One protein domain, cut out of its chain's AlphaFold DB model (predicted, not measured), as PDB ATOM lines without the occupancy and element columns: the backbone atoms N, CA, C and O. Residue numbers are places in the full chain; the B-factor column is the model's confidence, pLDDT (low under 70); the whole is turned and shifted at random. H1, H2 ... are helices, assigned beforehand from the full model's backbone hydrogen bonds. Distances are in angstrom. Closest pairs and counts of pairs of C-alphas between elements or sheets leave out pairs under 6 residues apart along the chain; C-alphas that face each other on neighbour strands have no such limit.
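AT A GLANCE: This is residues 554 to 717 of the 717 residues of the protein "Uncharacterized conserved protein" of Phaffia rhodozyma (UniProt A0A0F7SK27). Five roughly aligned helices, H4, H5, H6, H8 and H9, form an up-and-down bundle, each running against the one before, with H7 packed on H5. H3 packs by its end on H4 and H5, H1 meets its start, and residues 572 to 577 stick out beyond H2. The printed part has 164 residues with nine named helices, H1 to H9 in chain order, and no named strand: all helix. It is compact, with a radius of gyration of the C-alphas of 16.3 A, spanning 50 by 37 by 31 A.

IN THESE COORDINATES: H1, residues 556 to 562, begins with C-alpha 556 at (-62.984, 42.741, 0.325); H2 is 568 to 571. H3, 582 to 594, measures 18.3 A from first to last C-alpha, H4, 599 to 621, 31.6 A, H5, 632 to 651, 28.6 A, and H6, 656 to 670, 20.9 A. H7 is 676 to 686, H8 689 to 698, and H9 703 to 716, ending with C-alpha 716 at (-40.204, 56.232, 4.006).

HOW THE PARTS SIT: The hub, H5, touches H3, H6, H7 and H8. H5 and H6 form a hairpin; their closest C-alphas, Ile 649 and Val 659, are 6.1 A apart. H4 touches H6 at a shallow tilt of 26 degrees, the same way, closest at C-alphas 610 and 665, 4.3 A. H8 and H9 form a hairpin, closest at C-alphas 690 and 713, 4.5 A. H1 and H3 touch, about perpendicular at 83 degrees, closest at C-alphas 562 and 582, 5.2 A, with residues 582 to 586 of H3 alone. Every O i to N i+4 pair is within hydrogen-bond range in H1, H4, H5, H6 and H9; H3 has 8 of 9, H8 3 of 6, H7 3 of 7 beside 3 of 8 O i to N i+3 pairs, and H2 is too short for one.

THE WHOLE: The C-alphas farthest apart, of Ser 574 and Lys 703, are 52.2 A apart. The printed part has no cut and no long link. Residues 567 to 579 and 622 to 632 have pLDDT under 70.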
ATOM      1  N   THR A 554     -61.184  42.108  -6.265       94.19
ATOM      2  CA  THR A 554     -62.380  42.842  -6.714       94.19
ATOM      3  C   THR A 554     -63.408  43.088  -5.601       94.19
ATOM      4  O   THR A 554     -64.209  44.014  -5.711       94.19
ATOM      5  N   THR A 555     -63.405  42.289  -4.525       87.94
ATOM      6  CA  THR A 555     -64.208  42.543  -3.316       87.94
ATOM      7  C   THR A 555     -63.407  42.223  -2.055       87.94
ATOM      8  O   THR A 555     -62.590  41.303  -2.045       87.94
ATOM      9  N   VAL A 556     -63.665  42.958  -0.967       85.69
ATOM     10  CA  VAL A 556     -62.984  42.741   0.325       85.69
ATOM     11  C   VAL A 556     -63.191  41.318   0.875       85.69
ATOM     12  O   VAL A 556     -62.197  40.738   1.299       85.69
ATOM     13  N   PRO A 557     -64.389  40.691   0.829       85.06
ATOM     14  CA  PRO A 557     -64.568  39.330   1.346       85.06
ATOM     15  C   PRO A 557     -63.726  38.265   0.628       85.06
ATOM     16  O   PRO A 557     -63.135  37.419   1.294       85.06
ATOM     17  N   LEU A 558     -63.612  38.319  -0.707       90.50
ATOM     18  CA  LEU A 558     -62.721  37.417  -1.452       90.50
ATOM     19  C   LEU A 558     -61.254  37.641  -1.069       90.50
ATOM     20  O   LEU A 558     -60.536  36.680  -0.801       90.50
ATOM     21  N   ALA A 559     -60.830  38.905  -1.003       91.56
ATOM     22  CA  ALA A 559     -59.468  39.273  -0.641       91.56
ATOM     23  C   ALA A 559     -59.100  38.826   0.788       91.56
ATOM     24  O   ALA A 559     -58.008  38.314   1.017       91.56
ATOM     25  N   SER A 560     -60.029  38.961   1.741       88.50
ATOM     26  CA  SER A 560     -59.870  38.468   3.114       88.50
ATOM     27  C   SER A 560     -59.763  36.942   3.183       88.50
ATOM     28  O   SER A 560     -58.988  36.445   3.991       88.50
ATOM     29  N   LEU A 561     -60.481  36.192   2.335       89.81
ATOM     30  CA  LEU A 561     -60.353  34.730   2.281       89.81
ATOM     31  C   LEU A 561     -58.979  34.299   1.747       89.81
ATOM     32  O   LEU A 561     -58.308  33.498   2.396       89.81
ATOM     33  N   VAL A 562     -58.521  34.843   0.614       91.69
ATOM     34  CA  VAL A 562     -57.216  34.455   0.029       91.69
ATOM     35  C   VAL A 562     -56.008  34.935   0.842       91.69
ATOM     36  O   VAL A 562     -54.923  34.392   0.678       91.69
ATOM     37  N   LEU A 563     -56.191  35.912   1.735       90.81
ATOM     38  CA  LEU A 563     -55.185  36.358   2.707       90.81
ATOM     39  C   LEU A 563     -55.421  35.816   4.126       90.81
ATOM     40  O   LEU A 563     -54.770  36.274   5.064       90.81
ATOM     41  N   SER A 564     -56.339  34.866   4.312       87.25
ATOM     42  CA  SER A 564     -56.578  34.281   5.633       87.25
ATOM     43  C   SER A 564     -55.409  33.393   6.077       87.25
ATOM     44  O   SER A 564     -54.805  32.669   5.281       87.25
ATOM     45  N   THR A 565     -55.096  33.457   7.369       81.56
ATOM     46  CA  THR A 565     -54.084  32.622   8.039       81.56
ATOM     47  C   THR A 565     -54.636  31.264   8.465       81.56
ATOM     48  O   THR A 565     -53.876  30.331   8.705       81.56
ATOM     49  N   THR A 566     -55.961  31.118   8.535       73.62
ATOM     50  CA  THR A 566     -56.628  29.890   8.971       73.62
ATOM     51  C   THR A 566     -56.261  28.711   8.066       73.62
ATOM     52  O   THR A 566     -56.565  28.714   6.873       73.62
ATOM     53  N   HIS A 567     -55.689  27.652   8.646       64.06
ATOM     54  CA  HIS A 567     -55.286  26.417   7.957       64.06
ATOM     55  C   HIS A 567     -56.482  25.531   7.527       64.06
ATOM     56  O   HIS A 567     -56.525  24.331   7.793       64.06
ATOM     57  N   GLN A 568     -57.477  26.106   6.842       56.38
ATOM     58  CA  GLN A 568     -58.668  25.393   6.350       56.38
ATOM     59  C   GLN A 568     -58.340  24.373   5.244       56.38
ATOM     60  O   GLN A 568     -59.108  23.444   5.009       56.38
ATOM     61  N   LEU A 569     -57.193  24.524   4.575       57.72
ATOM     62  CA  LEU A 569     -56.766  23.686   3.450       57.72
ATOM     63  C   LEU A 569     -56.175  22.324   3.869       57.72
ATOM     64  O   LEU A 569     -55.919  21.486   3.006       57.72
ATOM     65  N   ALA A 570     -56.010  22.065   5.172       49.81
ATOM     66  CA  ALA A 570     -55.348  20.865   5.695       49.81
ATOM     67  C   ALA A 570     -55.973  19.529   5.265       49.81
ATOM     68  O   ALA A 570     -55.271  18.525   5.170       49.81
ATOM     69  N   ASN A 571     -57.269  19.522   4.952       45.06
ATOM     70  CA  ASN A 571     -57.988  18.313   4.547       45.06
ATOM     71  C   ASN A 571     -57.850  17.984   3.044       45.06
ATOM     72  O   ASN A 571     -58.362  16.956   2.607       45.06
ATOM     73  N   LEU A 572     -57.190  18.835   2.242       51.12
ATOM     74  CA  LEU A 572     -56.961  18.597   0.807       51.12
ATOM     75  C   LEU A 572     -55.591  17.972   0.492       51.12
ATOM     76  O   LEU A 572     -55.431  17.359  -0.564       51.12
ATOM     77  N   SER A 573     -54.610  18.107   1.385       46.91
ATOM     78  CA  SER A 573     -53.271  17.530   1.235       46.91
ATOM     79  C   SER A 573     -53.194  16.145   1.881       46.91
ATOM     80  O   SER A 573     -53.227  16.022   3.103       46.91
ATOM     81  N   SER A 574     -53.014  15.094   1.076       42.59
ATOM     82  CA  SER A 574     -52.834  13.710   1.551       42.59
ATOM     83  C   SER A 574     -51.467  13.426   2.202       42.59
ATOM     84  O   SER A 574     -51.209  12.300   2.623       42.59
ATOM     85  N   SER A 575     -50.594  14.433   2.305       42.62
ATOM     86  CA  SER A 575     -49.289  14.379   2.970       42.62
ATOM     87  C   SER A 575     -49.310  15.156   4.289       42.62
ATOM     88  O   SER A 575     -49.602  16.350   4.315       42.62
ATOM     89  N   SER A 576     -48.951  14.488   5.384       39.03
ATOM     90  CA  SER A 576     -49.071  14.963   6.771       39.03
ATOM     91  C   SER A 576     -47.959  15.924   7.235       39.03
ATOM     92  O   SER A 576     -47.510  15.855   8.378       39.03
ATOM     93  N   SER A 577     -47.509  16.828   6.363       42.28
ATOM     94  CA  SER A 577     -46.474  17.830   6.650       42.28
ATOM     95  C   SER A 577     -46.931  19.221   6.206       42.28
ATOM     96  O   SER A 577     -46.995  19.477   5.008       42.28
ATOM     97  N   SER A 578     -47.244  20.077   7.190       50.84
ATOM     98  CA  SER A 578     -47.610  21.504   7.066       50.84
ATOM     99  C   SER A 578     -48.627  21.838   5.965       50.84
ATOM    100  O   SER A 578     -48.274  22.134   4.828       50.84
ATOM    101  N   ALA A 579     -49.905  21.871   6.339       56.16
ATOM    102  CA  ALA A 579     -50.952  22.436   5.499       56.16
ATOM    103  C   ALA A 579     -50.759  23.952   5.335       56.16
ATOM    104  O   ALA A 579     -51.056  24.696   6.269       56.16
ATOM    105  N   SER A 580     -50.292  24.416   4.176       70.81
ATOM    106  CA  SER A 580     -50.076  25.848   3.948       70.81
ATOM    107  C   SER A 580     -51.366  26.664   4.076       70.81
ATOM    108  O   SER A 580     -52.447  26.236   3.655       70.81
ATOM    109  N   SER A 581     -51.260  27.857   4.660       85.56
ATOM    110  CA  SER A 581     -52.396  28.789   4.740       85.56
ATOM    111  C   SER A 581     -52.725  29.394   3.360       85.56
ATOM    112  O   SER A 581     -51.844  29.485   2.500       85.56
ATOM    113  N   PRO A 582     -53.965  29.867   3.117       89.00
ATOM    114  CA  PRO A 582     -54.291  30.655   1.926       89.00
ATOM    115  C   PRO A 582     -53.315  31.822   1.687       89.00
ATOM    116  O   PRO A 582     -52.814  31.985   0.572       89.00
ATOM    117  N   ARG A 583     -52.977  32.566   2.754       90.88
ATOM    118  CA  ARG A 583     -52.001  33.670   2.725       90.88
ATOM    119  C   ARG A 583     -50.628  33.221   2.224       90.88
ATOM    120  O   ARG A 583     -50.041  33.885   1.374       90.88
ATOM    121  N   GLU A 584     -50.129  32.102   2.734       88.94
ATOM    122  CA  GLU A 584     -48.827  31.519   2.384       88.94
ATOM    123  C   GLU A 584     -48.780  31.086   0.914       88.94
ATOM    124  O   GLU A 584     -47.894  31.517   0.186       88.94
ATOM    125  N   ILE A 585     -49.795  30.357   0.431       88.75
ATOM    126  CA  ILE A 585     -49.905  29.950  -0.982       88.75
ATOM    127  C   ILE A 585     -49.869  31.161  -1.924       88.75
ATOM    128  O   ILE A 585     -49.157  31.155  -2.933       88.75
ATOM    129  N   LEU A 586     -50.648  32.200  -1.605       93.06
ATOM    130  CA  LEU A 586     -50.688  33.430  -2.394       93.06
ATOM    131  C   LEU A 586     -49.339  34.158  -2.355       93.06
ATOM    132  O   LEU A 586     -48.897  34.663  -3.387       93.06
ATOM    133  N   THR A 587     -48.685  34.183  -1.189       91.94
ATOM    134  CA  THR A 587     -47.378  34.825  -0.992       91.94
ATOM    135  C   THR A 587     -46.299  34.114  -1.802       91.94
ATOM    136  O   THR A 587     -45.681  34.766  -2.637       91.94
ATOM    137  N   THR A 588     -46.142  32.794  -1.678       90.12
ATOM    138  CA  THR A 588     -45.151  32.010  -2.439       90.12
ATOM    139  C   THR A 588     -45.309  32.215  -3.947       90.12
ATOM    140  O   THR A 588     -44.366  32.634  -4.618       90.12
ATOM    141  N   LEU A 589     -46.526  32.046  -4.487       89.62
ATOM    142  CA  LEU A 589     -46.770  32.230  -5.924       89.62
ATOM    143  C   LEU A 589     -46.462  33.666  -6.391       89.62
ATOM    144  O   LEU A 589     -45.982  33.868  -7.509       89.62
ATOM    145  N   MET A 590     -46.740  34.669  -5.555       94.00
ATOM    146  CA  MET A 590     -46.425  36.068  -5.836       94.00
ATOM    147  C   MET A 590     -44.911  36.320  -5.821       94.00
ATOM    148  O   MET A 590     -44.393  36.899  -6.776       94.00
ATOM    149  N   VAL A 591     -44.208  35.869  -4.780       91.88
ATOM    150  CA  VAL A 591     -42.764  36.060  -4.569       91.88
ATOM    151  C   VAL A 591     -41.948  35.398  -5.682       91.88
ATOM    152  O   VAL A 591     -41.154  36.081  -6.336       91.88
ATOM    153  N   ASP A 592     -42.223  34.128  -5.991       89.12
ATOM    154  CA  ASP A 592     -41.553  33.372  -7.060       89.12
ATOM    155  C   ASP A 592     -41.627  34.098  -8.416       89.12
ATOM    156  O   ASP A 592     -40.681  34.108  -9.206       89.12
ATOM    157  N   ASN A 593     -42.764  34.745  -8.693       92.31
ATOM    158  CA  ASN A 593     -43.003  35.422  -9.964       92.31
ATOM    159  C   ASN A 593     -42.565  36.897  -9.966       92.31
ATOM    160  O   ASN A 593     -42.281  37.431 -11.042       92.31
ATOM    161  N   LEU A 594     -42.438  37.553  -8.805       93.06
ATOM    162  CA  LEU A 594     -41.820  38.883  -8.671       93.06
ATOM    163  C   LEU A 594     -40.332  38.861  -9.045       93.06
ATOM    164  O   LEU A 594     -39.837  39.798  -9.674       93.06
ATOM    165  N   LEU A 595     -39.633  37.776  -8.709       89.88
ATOM    166  CA  LEU A 595     -38.212  37.588  -9.014       89.88
ATOM    167  C   LEU A 595     -37.964  36.967 -10.404       89.88
ATOM    168  O   LEU A 595     -36.818  36.796 -10.812       89.88
ATOM    169  N   SER A 596     -39.023  36.673 -11.168       88.44
ATOM    170  CA  SER A 596     -38.910  36.071 -12.501       88.44
ATOM    171  C   SER A 596     -38.319  37.022 -13.554       88.44
ATOM    172  O   SER A 596     -38.547  38.234 -13.553       88.44
ATOM    173  N   ASP A 597     -37.593  36.461 -14.522       87.56
ATOM    174  CA  ASP A 597     -37.029  37.220 -15.647       87.56
ATOM    175  C   ASP A 597     -38.073  37.644 -16.698       87.56
ATOM    176  O   ASP A 597     -37.825  38.557 -17.499       87.56
ATOM    177  N   ASP A 598     -39.241  36.992 -16.708       90.25
ATOM    178  CA  ASP A 598     -40.322  37.247 -17.657       90.25
ATOM    179  C   ASP A 598     -41.132  38.489 -17.262       90.25
ATOM    180  O   ASP A 598     -41.826  38.528 -16.246       90.25
ATOM    181  N   VAL A 599     -41.107  39.498 -18.134       90.19
ATOM    182  CA  VAL A 599     -41.770  40.791 -17.903       90.19
ATOM    183  C   VAL A 599     -43.288  40.647 -17.708       90.19
ATOM    184  O   VAL A 599     -43.879  41.437 -16.978       90.19
ATOM    185  N   SER A 600     -43.948  39.647 -18.307       92.44
ATOM    186  CA  SER A 600     -45.399  39.441 -18.144       92.44
ATOM    187  C   SER A 600     -45.752  38.791 -16.808       92.44
ATOM    188  O   SER A 600     -46.747  39.193 -16.198       92.44
ATOM    189  N   LEU A 601     -44.967  37.799 -16.370       93.62
ATOM    190  CA  LEU A 601     -45.125  37.172 -15.054       93.62
ATOM    191  C   LEU A 601     -44.851  38.204 -13.962       93.62
ATOM    192  O   LEU A 601     -45.754  38.492 -13.177       93.62
ATOM    193  N   LYS A 602     -43.693  38.878 -14.007       94.19
ATOM    194  CA  LYS A 602     -43.344  39.940 -13.056       94.19
ATOM    195  C   LYS A 602     -44.358  41.084 -13.043       94.19
ATOM    196  O   LYS A 602     -44.777  41.507 -11.973       94.19
ATOM    197  N   SER A 603     -44.823  41.561 -14.201       95.38
ATOM    198  CA  SER A 603     -45.860  42.608 -14.266       95.38
ATOM    199  C   SER A 603     -47.186  42.171 -13.631       95.38
ATOM    200  O   SER A 603     -47.867  42.986 -12.998       95.38
ATOM    201  N   SER A 604     -47.540  40.886 -13.757       96.75
ATOM    202  CA  SER A 604     -48.751  40.321 -13.152       96.75
ATOM    203  C   SER A 604     -48.589  40.138 -11.638       96.75
ATOM    204  O   SER A 604     -49.476  40.542 -10.889       96.75
ATOM    205  N   ALA A 605     -47.434  39.640 -11.186       96.50
ATOM    206  CA  ALA A 605     -47.082  39.495  -9.775       96.50
ATOM    207  C   ALA A 605     -46.947  40.849  -9.054       96.50
ATOM    208  O   ALA A 605     -47.475  41.008  -7.961       96.50
ATOM    209  N   ALA A 606     -46.366  41.868  -9.697       97.75
ATOM    210  CA  ALA A 606     -46.337  43.242  -9.190       97.75
ATOM    211  C   ALA A 606     -47.746  43.849  -9.063       97.75
ATOM    212  O   ALA A 606     -48.003  44.630  -8.154       97.75
ATOM    213  N   GLY A 607     -48.676  43.470  -9.950       97.56
ATOM    214  CA  GLY A 607     -50.089  43.836  -9.818       97.56
ATOM    215  C   GLY A 607     -50.776  43.151  -8.630       97.56
ATOM    216  O   GLY A 607     -51.544  43.792  -7.923       97.56
ATOM    217  N   LEU A 608     -50.467  41.875  -8.376       97.69
ATOM    218  CA  LEU A 608     -50.951  41.151  -7.197       97.69
ATOM    219  C   LEU A 608     -50.379  41.750  -5.899       97.69
ATOM    220  O   LEU A 608     -51.150  42.050  -4.992       97.69
ATOM    221  N   ALA A 609     -49.072  42.020  -5.848       97.88
ATOM    222  CA  ALA A 609     -48.412  42.656  -4.707       97.88
ATOM    223  C   ALA A 609     -49.011  44.031  -4.392       97.88
ATOM    224  O   ALA A 609     -49.364  44.303  -3.252       97.88
ATOM    225  N   PHE A 610     -49.237  44.857  -5.415       98.25
ATOM    226  CA  PHE A 610     -49.934  46.133  -5.269       98.25
ATOM    227  C   PHE A 610     -51.355  45.975  -4.695       98.25
ATOM    228  O   PHE A 610     -51.752  46.758  -3.833       98.25
ATOM    229  N   ASN A 611     -52.112  44.951  -5.107       97.88
ATOM    230  CA  ASN A 611     -53.450  44.689  -4.566       97.88
ATOM    231  C   ASN A 611     -53.410  44.264  -3.087       97.88
ATOM    232  O   ASN A 611     -54.239  44.730  -2.300       97.88
ATOM    233  N   VAL A 612     -52.433  43.431  -2.704       96.50
ATOM    234  CA  VAL A 612     -52.166  43.057  -1.305       96.50
ATOM    235  C   VAL A 612     -51.836  44.308  -0.487       96.50
ATOM    236  O   VAL A 612     -52.534  44.606   0.484       96.50
ATOM    237  N   SER A 613     -50.840  45.089  -0.916       95.81
ATOM    238  CA  SER A 613     -50.404  46.316  -0.240       95.81
ATOM    239  C   SER A 613     -51.530  47.342  -0.106       95.81
ATOM    240  O   SER A 613     -51.741  47.882   0.976       95.81
ATOM    241  N   GLY A 614     -52.309  47.576  -1.167       93.94
ATOM    242  CA  GLY A 614     -53.419  48.532  -1.167       93.94
ATOM    243  C   GLY A 614     -54.588  48.131  -0.263       93.94
ATOM    244  O   GLY A 614     -55.222  49.000   0.337       93.94
ATOM    245  N   LEU A 615     -54.863  46.830  -0.102       89.75
ATOM    246  CA  LEU A 615     -55.847  46.367   0.881       89.75
ATOM    247  C   LEU A 615     -55.352  46.579   2.316       89.75
ATOM    248  O   LEU A 615     -56.125  47.050   3.149       89.75
ATOM    249  N   ARG A 616     -54.083  46.257   2.599       87.56
ATOM    250  CA  ARG A 616     -53.480  46.458   3.928       87.56
ATOM    251  C   ARG A 616     -53.428  47.938   4.292       87.56
ATOM    252  O   ARG A 616     -53.936  48.316   5.341       87.56
ATOM    253  N   HIS A 617     -52.962  48.784   3.376       88.75
ATOM    254  CA  HIS A 617     -52.988  50.236   3.536       88.75
ATOM    255  C   HIS A 617     -54.398  50.760   3.851       88.75
ATOM    256  O   HIS A 617     -54.562  51.577   4.751       88.75
ATOM    257  N   ARG A 618     -55.439  50.251   3.169       83.00
ATOM    258  CA  ARG A 618     -56.831  50.631   3.454       83.00
ATOM    259  C   ARG A 618     -57.283  50.213   4.857       83.00
ATOM    260  O   ARG A 618     -57.961  51.002   5.504       83.00
ATOM    261  N   ARG A 619     -56.919  49.014   5.329       76.38
ATOM    262  CA  ARG A 619     -57.220  48.567   6.705       76.38
ATOM    263  C   ARG A 619     -56.559  49.491   7.730       76.38
ATOM    264  O   ARG A 619     -57.250  50.015   8.598       76.38
ATOM    265  N   ASN A 620     -55.268  49.772   7.559       77.19
ATOM    266  CA  ASN A 620     -54.524  50.652   8.458       77.19
ATOM    267  C   ASN A 620     -55.072  52.092   8.440       77.19
ATOM    268  O   ASN A 620     -55.268  52.697   9.486       77.19
ATOM    269  N   SER A 621     -55.369  52.637   7.255       70.00
ATOM    270  CA  SER A 621     -55.888  54.003   7.094       70.00
ATOM    271  C   SER A 621     -57.278  54.211   7.696       70.00
ATOM    272  O   SER A 621     -57.645  55.354   7.952       70.00
ATOM    273  N   LEU A 622     -58.067  53.149   7.871       60.38
ATOM    274  CA  LEU A 622     -59.409  53.236   8.449       60.38
ATOM    275  C   LEU A 622     -59.411  53.112   9.977       60.38
ATOM    276  O   LEU A 622     -60.481  53.244  10.567       60.38
ATOM    277  N   ASN A 623     -58.262  52.838  10.620       54.84
ATOM    278  CA  ASN A 623     -58.178  52.531  12.055       54.84
ATOM    279  C   ASN A 623     -59.332  51.605  12.503       54.84
ATOM    280  O   ASN A 623     -59.977  51.851  13.528       54.84
ATOM    281  N   GLU A 624     -59.661  50.578  11.700       45.56
ATOM    282  CA  GLU A 624     -60.696  49.628  12.101       45.56
ATOM    283  C   GLU A 624     -60.193  48.907  13.344       45.56
ATOM    284  O   GLU A 624     -59.209  48.176  13.301       45.56
ATOM    285  N   LEU A 625     -60.862  49.182  14.466       41.03
ATOM    286  CA  LEU A 625     -60.426  48.828  15.811       41.03
ATOM    287  C   LEU A 625     -60.615  47.334  16.130       41.03
ATOM    288  O   LEU A 625     -60.930  46.973  17.264       41.03
ATOM    289  N   GLU A 626     -60.371  46.460  15.155       40.97
ATOM    290  CA  GLU A 626     -59.853  45.129  15.444       40.97
ATOM    291  C   GLU A 626     -58.439  45.323  16.011       40.97
ATOM    292  O   GLU A 626     -57.426  45.172  15.337       40.97
ATOM    293  N   LYS A 627     -58.384  45.605  17.322       40.84
ATOM    294  CA  LYS A 627     -57.248  45.257  18.190       40.84
ATOM    295  C   LYS A 627     -57.136  43.729  18.343       40.84
ATOM    296  O   LYS A 627     -56.814  43.229  19.421       40.84
ATOM    297  N   ASP A 628     -57.358  42.996  17.255       35.91
ATOM    298  CA  ASP A 628     -56.764  41.688  17.053       35.91
ATOM    299  C   ASP A 628     -55.273  41.959  16.894       35.91
ATOM    300  O   ASP A 628     -54.801  42.225  15.796       35.91
ATOM    301  N   ILE A 629     -54.617  42.021  18.059       42.31
ATOM    302  CA  ILE A 629     -53.183  41.950  18.354       42.31
ATOM    303  C   ILE A 629     -52.299  42.430  17.196       42.31
ATOM    304  O   ILE A 629     -52.217  41.747  16.181       42.31
ATOM    305  N   GLU A 630     -51.529  43.511  17.402       52.75
ATOM    306  CA  GLU A 630     -50.322  43.793  16.601       52.75
ATOM    307  C   GLU A 630     -49.410  42.560  16.646       52.75
ATOM    308  O   GLU A 630     -48.590  42.387  17.550       52.75
ATOM    309  N   SER A 631     -49.639  41.626  15.728       64.50
ATOM    310  CA  SER A 631     -49.047  40.309  15.801       64.50
ATOM    311  C   SER A 631     -47.688  40.417  15.151       64.50
ATOM    312  O   SER A 631     -47.554  40.919  14.031       64.50
ATOM    313  N   ALA A 632     -46.665  39.946  15.864       69.12
ATOM    314  CA  ALA A 632     -45.323  39.858  15.306       69.12
ATOM    315  C   ALA A 632     -45.370  39.146  13.941       69.12
ATOM    316  O   ALA A 632     -44.800  39.639  12.982       69.12
ATOM    317  N   GLU A 633     -46.204  38.107  13.812       78.50
ATOM    318  CA  GLU A 633     -46.479  37.385  12.564       78.50
ATOM    319  C   GLU A 633     -46.960  38.261  11.387       78.50
ATOM    320  O   GLU A 633     -46.571  38.016  10.247       78.50
ATOM    321  N   GLU A 634     -47.821  39.261  11.610       82.38
ATOM    322  CA  GLU A 634     -48.286  40.170  10.548       82.38
ATOM    323  C   GLU A 634     -47.236  41.251  10.237       82.38
ATOM    324  O   GLU A 634     -47.091  41.652   9.078       82.38
ATOM    325  N   GLY A 635     -46.462  41.687  11.236       84.94
ATOM    326  CA  GLY A 635     -45.291  42.547  11.042       84.94
ATOM    327  C   GLY A 635     -44.186  41.858  10.231       84.94
ATOM    328  O   GLY A 635     -43.696  42.422   9.251       84.94
ATOM    329  N   ASP A 636     -43.863  40.615  10.576       88.62
ATOM    330  CA  ASP A 636     -42.841  39.782   9.938       88.62
ATOM    331  C   ASP A 636     -43.246  39.398   8.506       88.62
ATOM    332  O   ASP A 636     -42.451  39.547   7.578       88.62
ATOM    333  N   TRP A 637     -44.510  39.020   8.277       90.94
ATOM    334  CA  TRP A 637     -45.033  38.795   6.920       90.94
ATOM    335  C   TRP A 637     -45.060  40.087   6.078       90.94
ATOM    336  O   TRP A 637     -44.820  40.059   4.869       90.94
ATOM    337  N   THR A 638     -45.275  41.255   6.700       91.56
ATOM    338  CA  THR A 638     -45.101  42.543   6.000       91.56
ATOM    339  C   THR A 638     -43.652  42.743   5.575       91.56
ATOM    340  O   THR A 638     -43.401  43.186   4.453       91.56
ATOM    341  N   LEU A 639     -42.706  42.433   6.465       93.12
ATOM    342  CA  LEU A 639     -41.279  42.563   6.200       93.12
ATOM    343  C   LEU A 639     -40.837  41.631   5.064       93.12
ATOM    344  O   LEU A 639     -40.107  42.076   4.183       93.12
ATOM    345  N   GLU A 640     -41.334  40.392   5.020       93.44
ATOM    346  CA  GLU A 640     -41.108  39.450   3.914       93.44
ATOM    347  C   GLU A 640     -41.506  40.063   2.557       93.44
ATOM    348  O   GLU A 640     -40.694  40.123   1.629       93.44
ATOM    349  N   ILE A 641     -42.723  40.614   2.457       94.50
ATOM    350  CA  ILE A 641     -43.198  41.294   1.241       94.50
ATOM    351  C   ILE A 641     -42.317  42.506   0.906       94.50
ATOM    352  O   ILE A 641     -41.980  42.717  -0.260       94.50
ATOM    353  N   VAL A 642     -41.924  43.306   1.902       95.94
ATOM    354  CA  VAL A 642     -41.061  44.486   1.713       95.94
ATOM    355  C   VAL A 642     -39.676  44.095   1.182       95.94
ATOM    356  O   VAL A 642     -39.216  44.712   0.222       95.94
ATOM    357  N   ILE A 643     -39.048  43.048   1.725       95.31
ATOM    358  CA  ILE A 643     -37.758  42.515   1.251       95.31
ATOM    359  C   ILE A 643     -37.857  42.122  -0.228       95.31
ATOM    360  O   ILE A 643     -37.041  42.554  -1.048       95.31
ATOM    361  N   VAL A 644     -38.883  41.347  -0.591       95.38
ATOM    362  CA  VAL A 644     -39.073  40.882  -1.973       95.38
ATOM    363  C   VAL A 644     -39.385  42.046  -2.915       95.38
ATOM    364  O   VAL A 644     -38.888  42.061  -4.041       95.38
ATOM    365  N   LEU A 645     -40.150  43.052  -2.478       97.50
ATOM    366  CA  LEU A 645     -40.397  44.262  -3.266       97.50
ATOM    367  C   LEU A 645     -39.107  45.051  -3.526       97.50
ATOM    368  O   LEU A 645     -38.891  45.469  -4.662       97.50
ATOM    369  N   VAL A 646     -38.235  45.227  -2.527       97.00
ATOM    370  CA  VAL A 646     -36.949  45.933  -2.692       97.00
ATOM    371  C   VAL A 646     -36.037  45.198  -3.684       97.00
ATOM    372  O   VAL A 646     -35.518  45.827  -4.611       97.00
ATOM    373  N   GLU A 647     -35.902  43.871  -3.582       96.19
ATOM    374  CA  GLU A 647     -35.100  43.095  -4.543       96.19
ATOM    375  C   GLU A 647     -35.742  43.069  -5.946       96.19
ATOM    376  O   GLU A 647     -35.053  43.229  -6.955       96.19
ATOM    377  N   ALA A 648     -37.072  42.971  -6.048       96.00
ATOM    378  CA  ALA A 648     -37.772  43.056  -7.331       96.00
ATOM    379  C   ALA A 648     -37.592  44.434  -8.000       96.00
ATOM    380  O   ALA A 648     -37.390  44.494  -9.217       96.00
ATOM    381  N   ILE A 649     -37.606  45.533  -7.227       96.50
ATOM    382  CA  ILE A 649     -37.291  46.887  -7.714       96.50
ATOM    383  C   ILE A 649     -35.865  46.911  -8.258       96.50
ATOM    384  O   ILE A 649     -35.667  47.299  -9.410       96.50
ATOM    385  N   LYS A 650     -34.882  46.455  -7.474       95.25
ATOM    386  CA  LYS A 650     -33.456  46.395  -7.841       95.25
ATOM    387  C   LYS A 650     -33.225  45.688  -9.176       95.25
ATOM    388  O   LYS A 650     -32.582  46.253 -10.066       95.25
ATOM    389  N   LEU A 651     -33.816  44.507  -9.352       93.25
ATOM    390  CA  LEU A 651     -33.675  43.688 -10.558       93.25
ATOM    391  C   LEU A 651     -34.424  44.251 -11.778       93.25
ATOM    392  O   LEU A 651     -34.070  43.937 -12.917       93.25
ATOM    393  N   GLU A 652     -35.460  45.073 -11.586       93.56
ATOM    394  CA  GLU A 652     -36.306  45.523 -12.689       93.56
ATOM    395  C   GLU A 652     -35.740  46.738 -13.440       93.56
ATOM    396  O   GLU A 652     -35.719  47.857 -12.929       93.56
ATOM    397  N   ASN A 653     -35.294  46.500 -14.678       91.62
ATOM    398  CA  ASN A 653     -34.744  47.499 -15.607       91.62
ATOM    399  C   ASN A 653     -35.310  47.341 -17.041       91.62
ATOM    400  O   ASN A 653     -34.678  47.767 -18.009       91.62
ATOM    401  N   LYS A 654     -36.456  46.660 -17.208       91.00
ATOM    402  CA  LYS A 654     -37.075  46.340 -18.511       91.00
ATOM    403  C   LYS A 654     -38.368  47.143 -18.745       91.00
ATOM    404  O   LYS A 654     -38.658  47.493 -19.885       91.00
ATOM    405  N   SER A 655     -39.136  47.460 -17.696       93.81
ATOM    406  CA  SER A 655     -40.416  48.181 -17.776       93.81
ATOM    407  C   SER A 655     -40.618  49.193 -16.640       93.81
ATOM    408  O   SER A 655     -40.730  48.826 -15.470       93.81
ATOM    409  N   GLU A 656     -40.770  50.475 -16.993       95.38
ATOM    410  CA  GLU A 656     -41.120  51.525 -16.025       95.38
ATOM    411  C   GLU A 656     -42.488  51.285 -15.357       95.38
ATOM    412  O   GLU A 656     -42.676  51.684 -14.214       95.38
ATOM    413  N   ASP A 657     -43.445  50.632 -16.031       94.12
ATOM    414  CA  ASP A 657     -44.760  50.329 -15.439       94.12
ATOM    415  C   ASP A 657     -44.659  49.296 -14.317       94.12
ATOM    416  O   ASP A 657     -45.423  49.345 -13.353       94.12
ATOM    417  N   VAL A 658     -43.710  48.361 -14.426       95.62
ATOM    418  CA  VAL A 658     -43.431  47.401 -13.357       95.62
ATOM    419  C   VAL A 658     -42.735  48.112 -12.198       95.62
ATOM    420  O   VAL A 658     -43.180  47.950 -11.066       95.62
ATOM    421  N   VAL A 659     -41.747  48.978 -12.464       96.19
ATOM    422  CA  VAL A 659     -41.127  49.823 -11.421       96.19
ATOM    423  C   VAL A 659     -42.183  50.657 -10.688       96.19
ATOM    424  O   VAL A 659     -42.222  50.627  -9.462       96.19
ATOM    425  N   TYR A 660     -43.091  51.329 -11.404       96.69
ATOM    426  CA  TYR A 660     -44.167  52.109 -10.781       96.69
ATOM    427  C   TYR A 660     -45.054  51.260  -9.862       96.69
ATOM    428  O   TYR A 660     -45.315  51.666  -8.732       96.69
ATOM    429  N   ARG A 661     -45.483  50.067 -10.307       96.62
ATOM    430  CA  ARG A 661     -46.296  49.150  -9.486       96.62
ATOM    431  C   ARG A 661     -45.556  48.687  -8.235       96.62
ATOM    432  O   ARG A 661     -46.152  48.692  -7.165       96.62
ATOM    433  N   LEU A 662     -44.283  48.314  -8.363       97.75
ATOM    434  CA  LEU A 662     -43.472  47.829  -7.244       97.75
ATOM    435  C   LEU A 662     -43.199  48.930  -6.213       97.75
ATOM    436  O   LEU A 662     -43.416  48.715  -5.024       97.75
ATOM    437  N   VAL A 663     -42.792  50.125  -6.657       97.69
ATOM    438  CA  VAL A 663     -42.567  51.275  -5.764       97.69
ATOM    439  C   VAL A 663     -43.886  51.727  -5.127       97.69
ATOM    440  O   VAL A 663     -43.901  52.052  -3.945       97.69
ATOM    441  N   SER A 664     -45.011  51.675  -5.851       98.06
ATOM    442  CA  SER A 664     -46.338  51.959  -5.281       98.06
ATOM    443  C   SER A 664     -46.768  50.916  -4.244       98.06
ATOM    444  O   SER A 664     -47.295  51.279  -3.197       98.06
ATOM    445  N   ALA A 665     -46.527  49.625  -4.495       98.00
ATOM    446  CA  ALA A 665     -46.798  48.557  -3.533       98.00
ATOM    447  C   ALA A 665     -45.956  48.729  -2.258       98.00
ATOM    448  O   ALA A 665     -46.483  48.634  -1.150       98.00
ATOM    449  N   LEU A 666     -44.670  49.068  -2.409       97.75
ATOM    450  CA  LEU A 666     -43.785  49.375  -1.289       97.75
ATOM    451  C   LEU A 666     -44.281  50.606  -0.515       97.75
ATOM    452  O   LEU A 666     -44.433  50.533   0.701       97.75
ATOM    453  N   ALA A 667     -44.625  51.694  -1.209       96.75
ATOM    454  CA  ALA A 667     -45.185  52.898  -0.598       96.75
ATOM    455  C   ALA A 667     -46.423  52.589   0.258       96.75
ATOM    456  O   ALA A 667     -46.507  53.042   1.394       96.75
ATOM    457  N   LEU A 668     -47.344  51.764  -0.252       95.31
ATOM    458  CA  LEU A 668     -48.558  51.340   0.453       95.31
ATOM    459  C   LEU A 668     -48.275  50.386   1.633       95.31
ATOM    460  O   LEU A 668     -49.021  50.396   2.608       95.31
ATOM    461  N   CYS A 669     -47.199  49.590   1.591       93.56
ATOM    462  CA  CYS A 669     -46.763  48.764   2.727       93.56
ATOM    463  C   CYS A 669     -46.087  49.560   3.859       93.56
ATOM    464  O   CYS A 669     -46.071  49.081   4.993       93.56
ATOM    465  N   LEU A 670     -45.514  50.734   3.566       93.12
ATOM    466  CA  LEU A 670     -44.793  51.564   4.542       93.12
ATOM    467  C   LEU A 670     -45.647  52.727   5.069       93.12
ATOM    468  O   LEU A 670     -45.691  52.989   6.275       93.12
ATOM    469  N   TYR A 671     -46.350  53.429   4.182       91.12
ATOM    470  CA  TYR A 671     -47.180  54.574   4.536       91.12
ATOM    471  C   TYR A 671     -48.412  54.126   5.333       91.12
ATOM    472  O   TYR A 671     -49.138  53.214   4.936       91.12
ATOM    473  N   LEU A 672     -48.633  54.780   6.478       86.50
ATOM    474  CA  LEU A 672     -49.598  54.368   7.510       86.50
ATOM    475  C   LEU A 672     -49.424  52.914   8.015       86.50
ATOM    476  O   LEU A 672     -50.404  52.267   8.366       86.50
ATOM    477  N   SER A 673     -48.207  52.359   8.030       86.25
ATOM    478  CA  SER A 673     -47.949  51.032   8.613       86.25
ATOM    479  C   SER A 673     -47.606  51.116  10.108       86.25
ATOM    480  O   SER A 673     -46.597  51.751  10.435       86.25
ATOM    481  N   PRO A 674     -48.355  50.443  11.013       79.81
ATOM    482  CA  PRO A 674     -48.062  50.462  12.452       79.81
ATOM    483  C   PRO A 674     -46.698  49.826  12.764       79.81
ATOM    484  O   PRO A 674     -45.996  50.250  13.677       79.81
ATOM    485  N   TYR A 675     -46.264  48.876  11.931       85.12
ATOM    486  CA  TYR A 675     -44.985  48.177  12.054       85.12
ATOM    487  C   TYR A 675     -43.774  48.988  11.560       85.12
ATOM    488  O   TYR A 675     -42.658  48.467  11.563       85.12
ATOM    489  N   HIS A 676     -43.951  50.232  11.091       86.38
ATOM    490  CA  HIS A 676     -42.842  51.003  10.512       86.38
ATOM    491  C   HIS A 676     -41.757  51.343  11.536       86.38
ATOM    492  O   HIS A 676     -40.600  50.998  11.320       86.38
ATOM    493  N   GLY A 677     -42.132  51.931  12.675       80.69
ATOM    494  CA  GLY A 677     -41.170  52.342  13.702       80.69
ATOM    495  C   GLY A 677     -40.527  51.189  14.486       80.69
ATOM    496  O   GLY A 677     -39.517  51.406  15.148       80.69
ATOM    497  N   SER A 678     -41.104  49.984  14.430       81.50
ATOM    498  CA  SER A 678     -40.657  48.806  15.183       81.50
ATOM    499  C   SER A 678     -39.887  47.801  14.323       81.50
ATOM    500  O   SER A 678     -38.755  47.457  14.658       81.50
ATOM    501  N   THR A 679     -40.480  47.348  13.216       85.50
ATOM    502  CA  THR A 679     -39.953  46.235  12.408       85.50
ATOM    503  C   THR A 679     -39.452  46.691  11.040       85.50
ATOM    504  O   THR A 679     -38.364  46.291  10.632       85.50
ATOM    505  N   LEU A 680     -40.205  47.516  10.305       88.88
ATOM    506  CA  LEU A 680     -39.891  47.783   8.894       88.88
ATOM    507  C   LEU A 680     -38.745  48.790   8.733       88.88
ATOM    508  O   LEU A 680     -37.796  48.498   8.014       88.88
ATOM    509  N   GLY A 681     -38.795  49.933   9.423       86.94
ATOM    510  CA  GLY A 681     -37.799  51.009   9.331       86.94
ATOM    511  C   GLY A 681     -36.360  50.535   9.568       86.94
ATOM    512  O   GLY A 681     -35.542  50.650   8.656       86.94
ATOM    513  N   PRO A 682     -36.045  49.907  10.721       89.06
ATOM    514  CA  PRO A 682     -34.697  49.410  10.999       89.06
ATOM    515  C   PRO A 682     -34.192  48.386   9.972       89.06
ATOM    516  O   PRO A 682     -33.002  48.342   9.674       89.06
ATOM    517  N   ASN A 683     -35.083  47.571   9.397       90.62
ATOM    518  CA  ASN A 683     -34.699  46.603   8.370       90.62
ATOM    519  C   ASN A 683     -34.525  47.244   6.980       90.62
ATOM    520  O   ASN A 683     -33.672  46.791   6.223       90.62
ATOM    521  N   LEU A 684     -35.260  48.308   6.636       92.06
ATOM    522  CA  LEU A 684     -35.072  49.051   5.377       92.06
ATOM    523  C   LEU A 684     -33.676  49.680   5.275       92.06
ATOM    524  O   LEU A 684     -33.065  49.623   4.203       92.06
ATOM    525  N   GLU A 685     -33.158  50.214   6.387       88.38
ATOM    526  CA  GLU A 685     -31.783  50.720   6.481       88.38
ATOM    527  C   GLU A 685     -30.763  49.598   6.212       88.38
ATOM    528  O   GLU A 685     -29.882  49.744   5.364       88.38
ATOM    529  N   VAL A 686     -30.926  48.440   6.867       91.75
ATOM    530  CA  VAL A 686     -30.058  47.255   6.700       91.75
ATOM    531  C   VAL A 686     -30.103  46.696   5.271       91.75
ATOM    532  O   VAL A 686     -29.082  46.247   4.751       91.75
ATOM    533  N   LEU A 687     -31.266  46.743   4.617       92.31
ATOM    534  CA  LEU A 687     -31.454  46.305   3.230       92.31
ATOM    535  C   LEU A 687     -30.863  47.277   2.194       92.31
ATOM    536  O   LEU A 687     -30.824  46.939   1.010       92.31
ATOM    537  N   GLY A 688     -30.448  48.489   2.588       93.44
ATOM    538  CA  GLY A 688     -30.072  49.542   1.640       93.44
ATOM    539  C   GLY A 688     -31.233  49.917   0.708       93.44
ATOM    540  O   GLY A 688     -31.032  50.183  -0.483       93.44
ATOM    541  N   ALA A 689     -32.469  49.877   1.224       94.69
ATOM    542  CA  ALA A 689     -33.679  50.059   0.424       94.69
ATOM    543  C   ALA A 689     -33.715  51.444  -0.236       94.69
ATOM    544  O   ALA A 689     -34.019  51.554  -1.424       94.69
ATOM    545  N   LYS A 690     -33.322  52.483   0.509       95.25
ATOM    546  CA  LYS A 690     -33.153  53.851   0.013       95.25
ATOM    547  C   LYS A 690     -32.270  53.921  -1.234       95.25
ATOM    548  O   LYS A 690     -32.760  54.295  -2.298       95.25
ATOM    549  N   ASP A 691     -31.011  53.494  -1.129       95.62
ATOM    550  CA  ASP A 691     -30.047  53.540  -2.237       95.62
ATOM    551  C   ASP A 691     -30.548  52.740  -3.448       95.62
ATOM    552  O   ASP A 691     -30.413  53.169  -4.593       95.62
ATOM    553  N   THR A 692     -31.178  51.590  -3.196       95.06
ATOM    554  CA  THR A 692     -31.765  50.722  -4.227       95.06
ATOM    555  C   THR A 692     -32.878  51.420  -5.019       95.06
ATOM    556  O   THR A 692     -32.972  51.260  -6.240       95.06
ATOM    557  N   ILE A 693     -33.721  52.200  -4.340       94.88
ATOM    558  CA  ILE A 693     -34.846  52.930  -4.938       94.88
ATOM    559  C   ILE A 693     -34.347  54.207  -5.628       94.88
ATOM    560  O   ILE A 693     -34.714  54.464  -6.777       94.88
ATOM    561  N   GLU A 694     -33.447  54.967  -4.996       94.75
ATOM    562  CA  GLU A 694     -32.851  56.179  -5.575       94.75
ATOM    563  C   GLU A 694     -32.027  55.879  -6.840       94.75
ATOM    564  O   GLU A 694     -32.099  56.636  -7.812       94.75
ATOM    565  N   GLN A 695     -31.333  54.735  -6.916       95.00
ATOM    566  CA  GLN A 695     -30.627  54.296  -8.132       95.00
ATOM    567  C   GLN A 695     -31.541  54.192  -9.365       95.00
ATOM    568  O   GLN A 695     -31.079  54.403 -10.490       95.00
ATOM    569  N   LYS A 696     -32.850  53.943  -9.200       94.25
ATOM    570  CA  LYS A 696     -33.797  53.865 -10.331       94.25
ATOM    571  C   LYS A 696     -34.010  55.205 -11.034       94.25
ATOM    572  O   LYS A 696     -34.376  55.205 -12.211       94.25
ATOM    573  N   THR A 697     -33.702  56.333 -10.386       93.44
ATOM    574  CA  THR A 697     -33.742  57.667 -11.019       93.44
ATOM    575  C   THR A 697     -32.801  57.801 -12.220       93.44
ATOM    576  O   THR A 697     -33.061  58.611 -13.105       93.44
ATOM    577  N   GLN A 698     -31.745  56.981 -12.304       91.44
ATOM    578  CA  GLN A 698     -30.805  56.980 -13.432       91.44
ATOM    579  C   GLN A 698     -31.419  56.433 -14.732       91.44
ATOM    580  O   GLN A 698     -30.914  56.707 -15.821       91.44
ATOM    581  N   TRP A 699     -32.489  55.638 -14.626       90.31
ATOM    582  CA  TRP A 699     -33.087  54.902 -15.742       90.31
ATOM    583  C   TRP A 699     -34.527  55.341 -16.048       90.31
ATOM    584  O   TRP A 699     -34.897  55.459 -17.219       90.31
ATOM    585  N   VAL A 700     -35.322  55.615 -15.009       94.38
ATOM    586  CA  VAL A 700     -36.724  56.047 -15.112       94.38
ATOM    587  C   VAL A 700     -36.828  57.477 -15.650       94.38
ATOM    588  O   VAL A 700     -36.172  58.388 -15.152       94.38
ATOM    589  N   LYS A 701     -37.706  57.705 -16.634       94.12
ATOM    590  CA  LYS A 701     -37.897  59.019 -17.277       94.12
ATOM    591  C   LYS A 701     -39.210  59.705 -16.910       94.12
ATOM    592  O   LYS A 701     -39.311  60.929 -17.023       94.12
ATOM    593  N   ARG A 702     -40.236  58.956 -16.496       96.31
ATOM    594  CA  ARG A 702     -41.540  59.536 -16.137       96.31
ATOM    595  C   ARG A 702     -41.499  60.277 -14.803       96.31
ATOM    596  O   ARG A 702     -41.181  59.707 -13.763       96.31
ATOM    597  N   LYS A 703     -41.912  61.548 -14.840       94.81
ATOM    598  CA  LYS A 703     -41.929  62.455 -13.679       94.81
ATOM    599  C   LYS A 703     -42.752  61.921 -12.504       94.81
ATOM    600  O   LYS A 703     -42.315  62.060 -11.374       94.81
ATOM    601  N   GLU A 704     -43.899  61.295 -12.770       94.25
ATOM    602  CA  GLU A 704     -44.766  60.698 -11.739       94.25
ATOM    603  C   GLU A 704     -44.021  59.648 -10.894       94.25
ATOM    604  O   GLU A 704     -44.090  59.671  -9.668       94.25
ATOM    605  N   ILE A 705     -43.223  58.796 -11.545       95.50
ATOM    606  CA  ILE A 705     -42.437  57.751 -10.886       95.50
ATOM    607  C   ILE A 705     -41.232  58.363 -10.169       95.50
ATOM    608  O   ILE A 705     -40.925  57.950  -9.058       95.50
ATOM    609  N   LEU A 706     -40.567  59.359 -10.762       96.69
ATOM    610  CA  LEU A 706     -39.445  60.057 -10.121       96.69
ATOM    611  C   LEU A 706     -39.873  60.766  -8.825       96.69
ATOM    612  O   LEU A 706     -39.166  60.672  -7.825       96.69
ATOM    613  N   SER A 707     -41.047  61.407  -8.809       96.06
ATOM    614  CA  SER A 707     -41.623  61.978  -7.585       96.06
ATOM    615  C   SER A 707     -41.931  60.899  -6.544       96.06
ATOM    616  O   SER A 707     -41.596  61.070  -5.377       96.06
ATOM    617  N   LEU A 708     -42.512  59.766  -6.955       96.94
ATOM    618  CA  LEU A 708     -42.804  58.656  -6.043       96.94
ATOM    619  C   LEU A 708     -41.522  58.025  -5.468       96.94
ATOM    620  O   LEU A 708     -41.453  57.770  -4.271       96.94
ATOM    621  N   ILE A 709     -40.490  57.829  -6.292       96.69
ATOM    622  CA  ILE A 709     -39.155  57.378  -5.868       96.69
ATOM    623  C   ILE A 709     -38.564  58.342  -4.832       96.69
ATOM    624  O   ILE A 709     -38.037  57.886  -3.821       96.69
ATOM    625  N   SER A 710     -38.692  59.657  -5.049       95.50
ATOM    626  CA  SER A 710     -38.200  60.679  -4.118       95.50
ATOM    627  C   SER A 710     -38.941  60.680  -2.778       95.50
ATOM    628  O   SER A 710     -38.304  60.859  -1.743       95.50
ATOM    629  N   ASP A 711     -40.263  60.501  -2.777       95.31
ATOM    630  CA  ASP A 711     -41.054  60.447  -1.541       95.31
ATOM    631  C   ASP A 711     -40.790  59.150  -0.759       95.31
ATOM    632  O   ASP A 711     -40.652  59.182   0.463       95.31
ATOM    633  N   VAL A 712     -40.691  58.008  -1.452       95.12
ATOM    634  CA  VAL A 712     -40.443  56.706  -0.814       95.12
ATOM    635  C   VAL A 712     -38.998  56.610  -0.325       95.12
ATOM    636  O   VAL A 712     -38.779  56.497   0.877       95.12
ATOM    637  N   GLY A 713     -38.010  56.709  -1.218       91.62
ATOM    638  CA  GLY A 713     -36.592  56.547  -0.868       91.62
ATOM    639  C   GLY A 713     -36.019  57.687  -0.021       91.62
ATOM    640  O   GLY A 713     -35.085  57.474   0.740       91.62
ATOM    641  N   GLY A 714     -36.577  58.897  -0.121       87.44
ATOM    642  CA  GLY A 714     -36.082  60.053   0.625       87.44
ATOM    643  C   GLY A 714     -36.659  60.214   2.034       87.44
ATOM    644  O   GLY A 714     -36.134  61.036   2.790       87.44
ATOM    645  N   ARG A 715     -37.755  59.512   2.374       86.31
ATOM    646  CA  ARG A 715     -38.487  59.702   3.644       86.31
ATOM    647  C   ARG A 715     -39.094  58.437   4.260       86.31
ATOM    648  O   ARG A 715     -39.175  58.394   5.480       86.31
ATOM    649  N   LEU A 716     -39.594  57.472   3.477       88.19
ATOM    650  CA  LEU A 716     -40.204  56.232   4.006       88.19
ATOM    651  C   LEU A 716     -39.185  55.098   4.210       88.19
ATOM    652  O   LEU A 716     -39.430  54.231   5.053       88.19
ATOM    653  N   CYS A 717     -38.092  55.124   3.445       89.12
ATOM    654  CA  CYS A 717     -36.901  54.281   3.564       89.12
ATOM    655  C   CYS A 717     -35.681  55.107   4.002       89.12
ATOM    656  O   CYS A 717     -34.703  54.454   4.416       89.12
TER     657      CYS A 717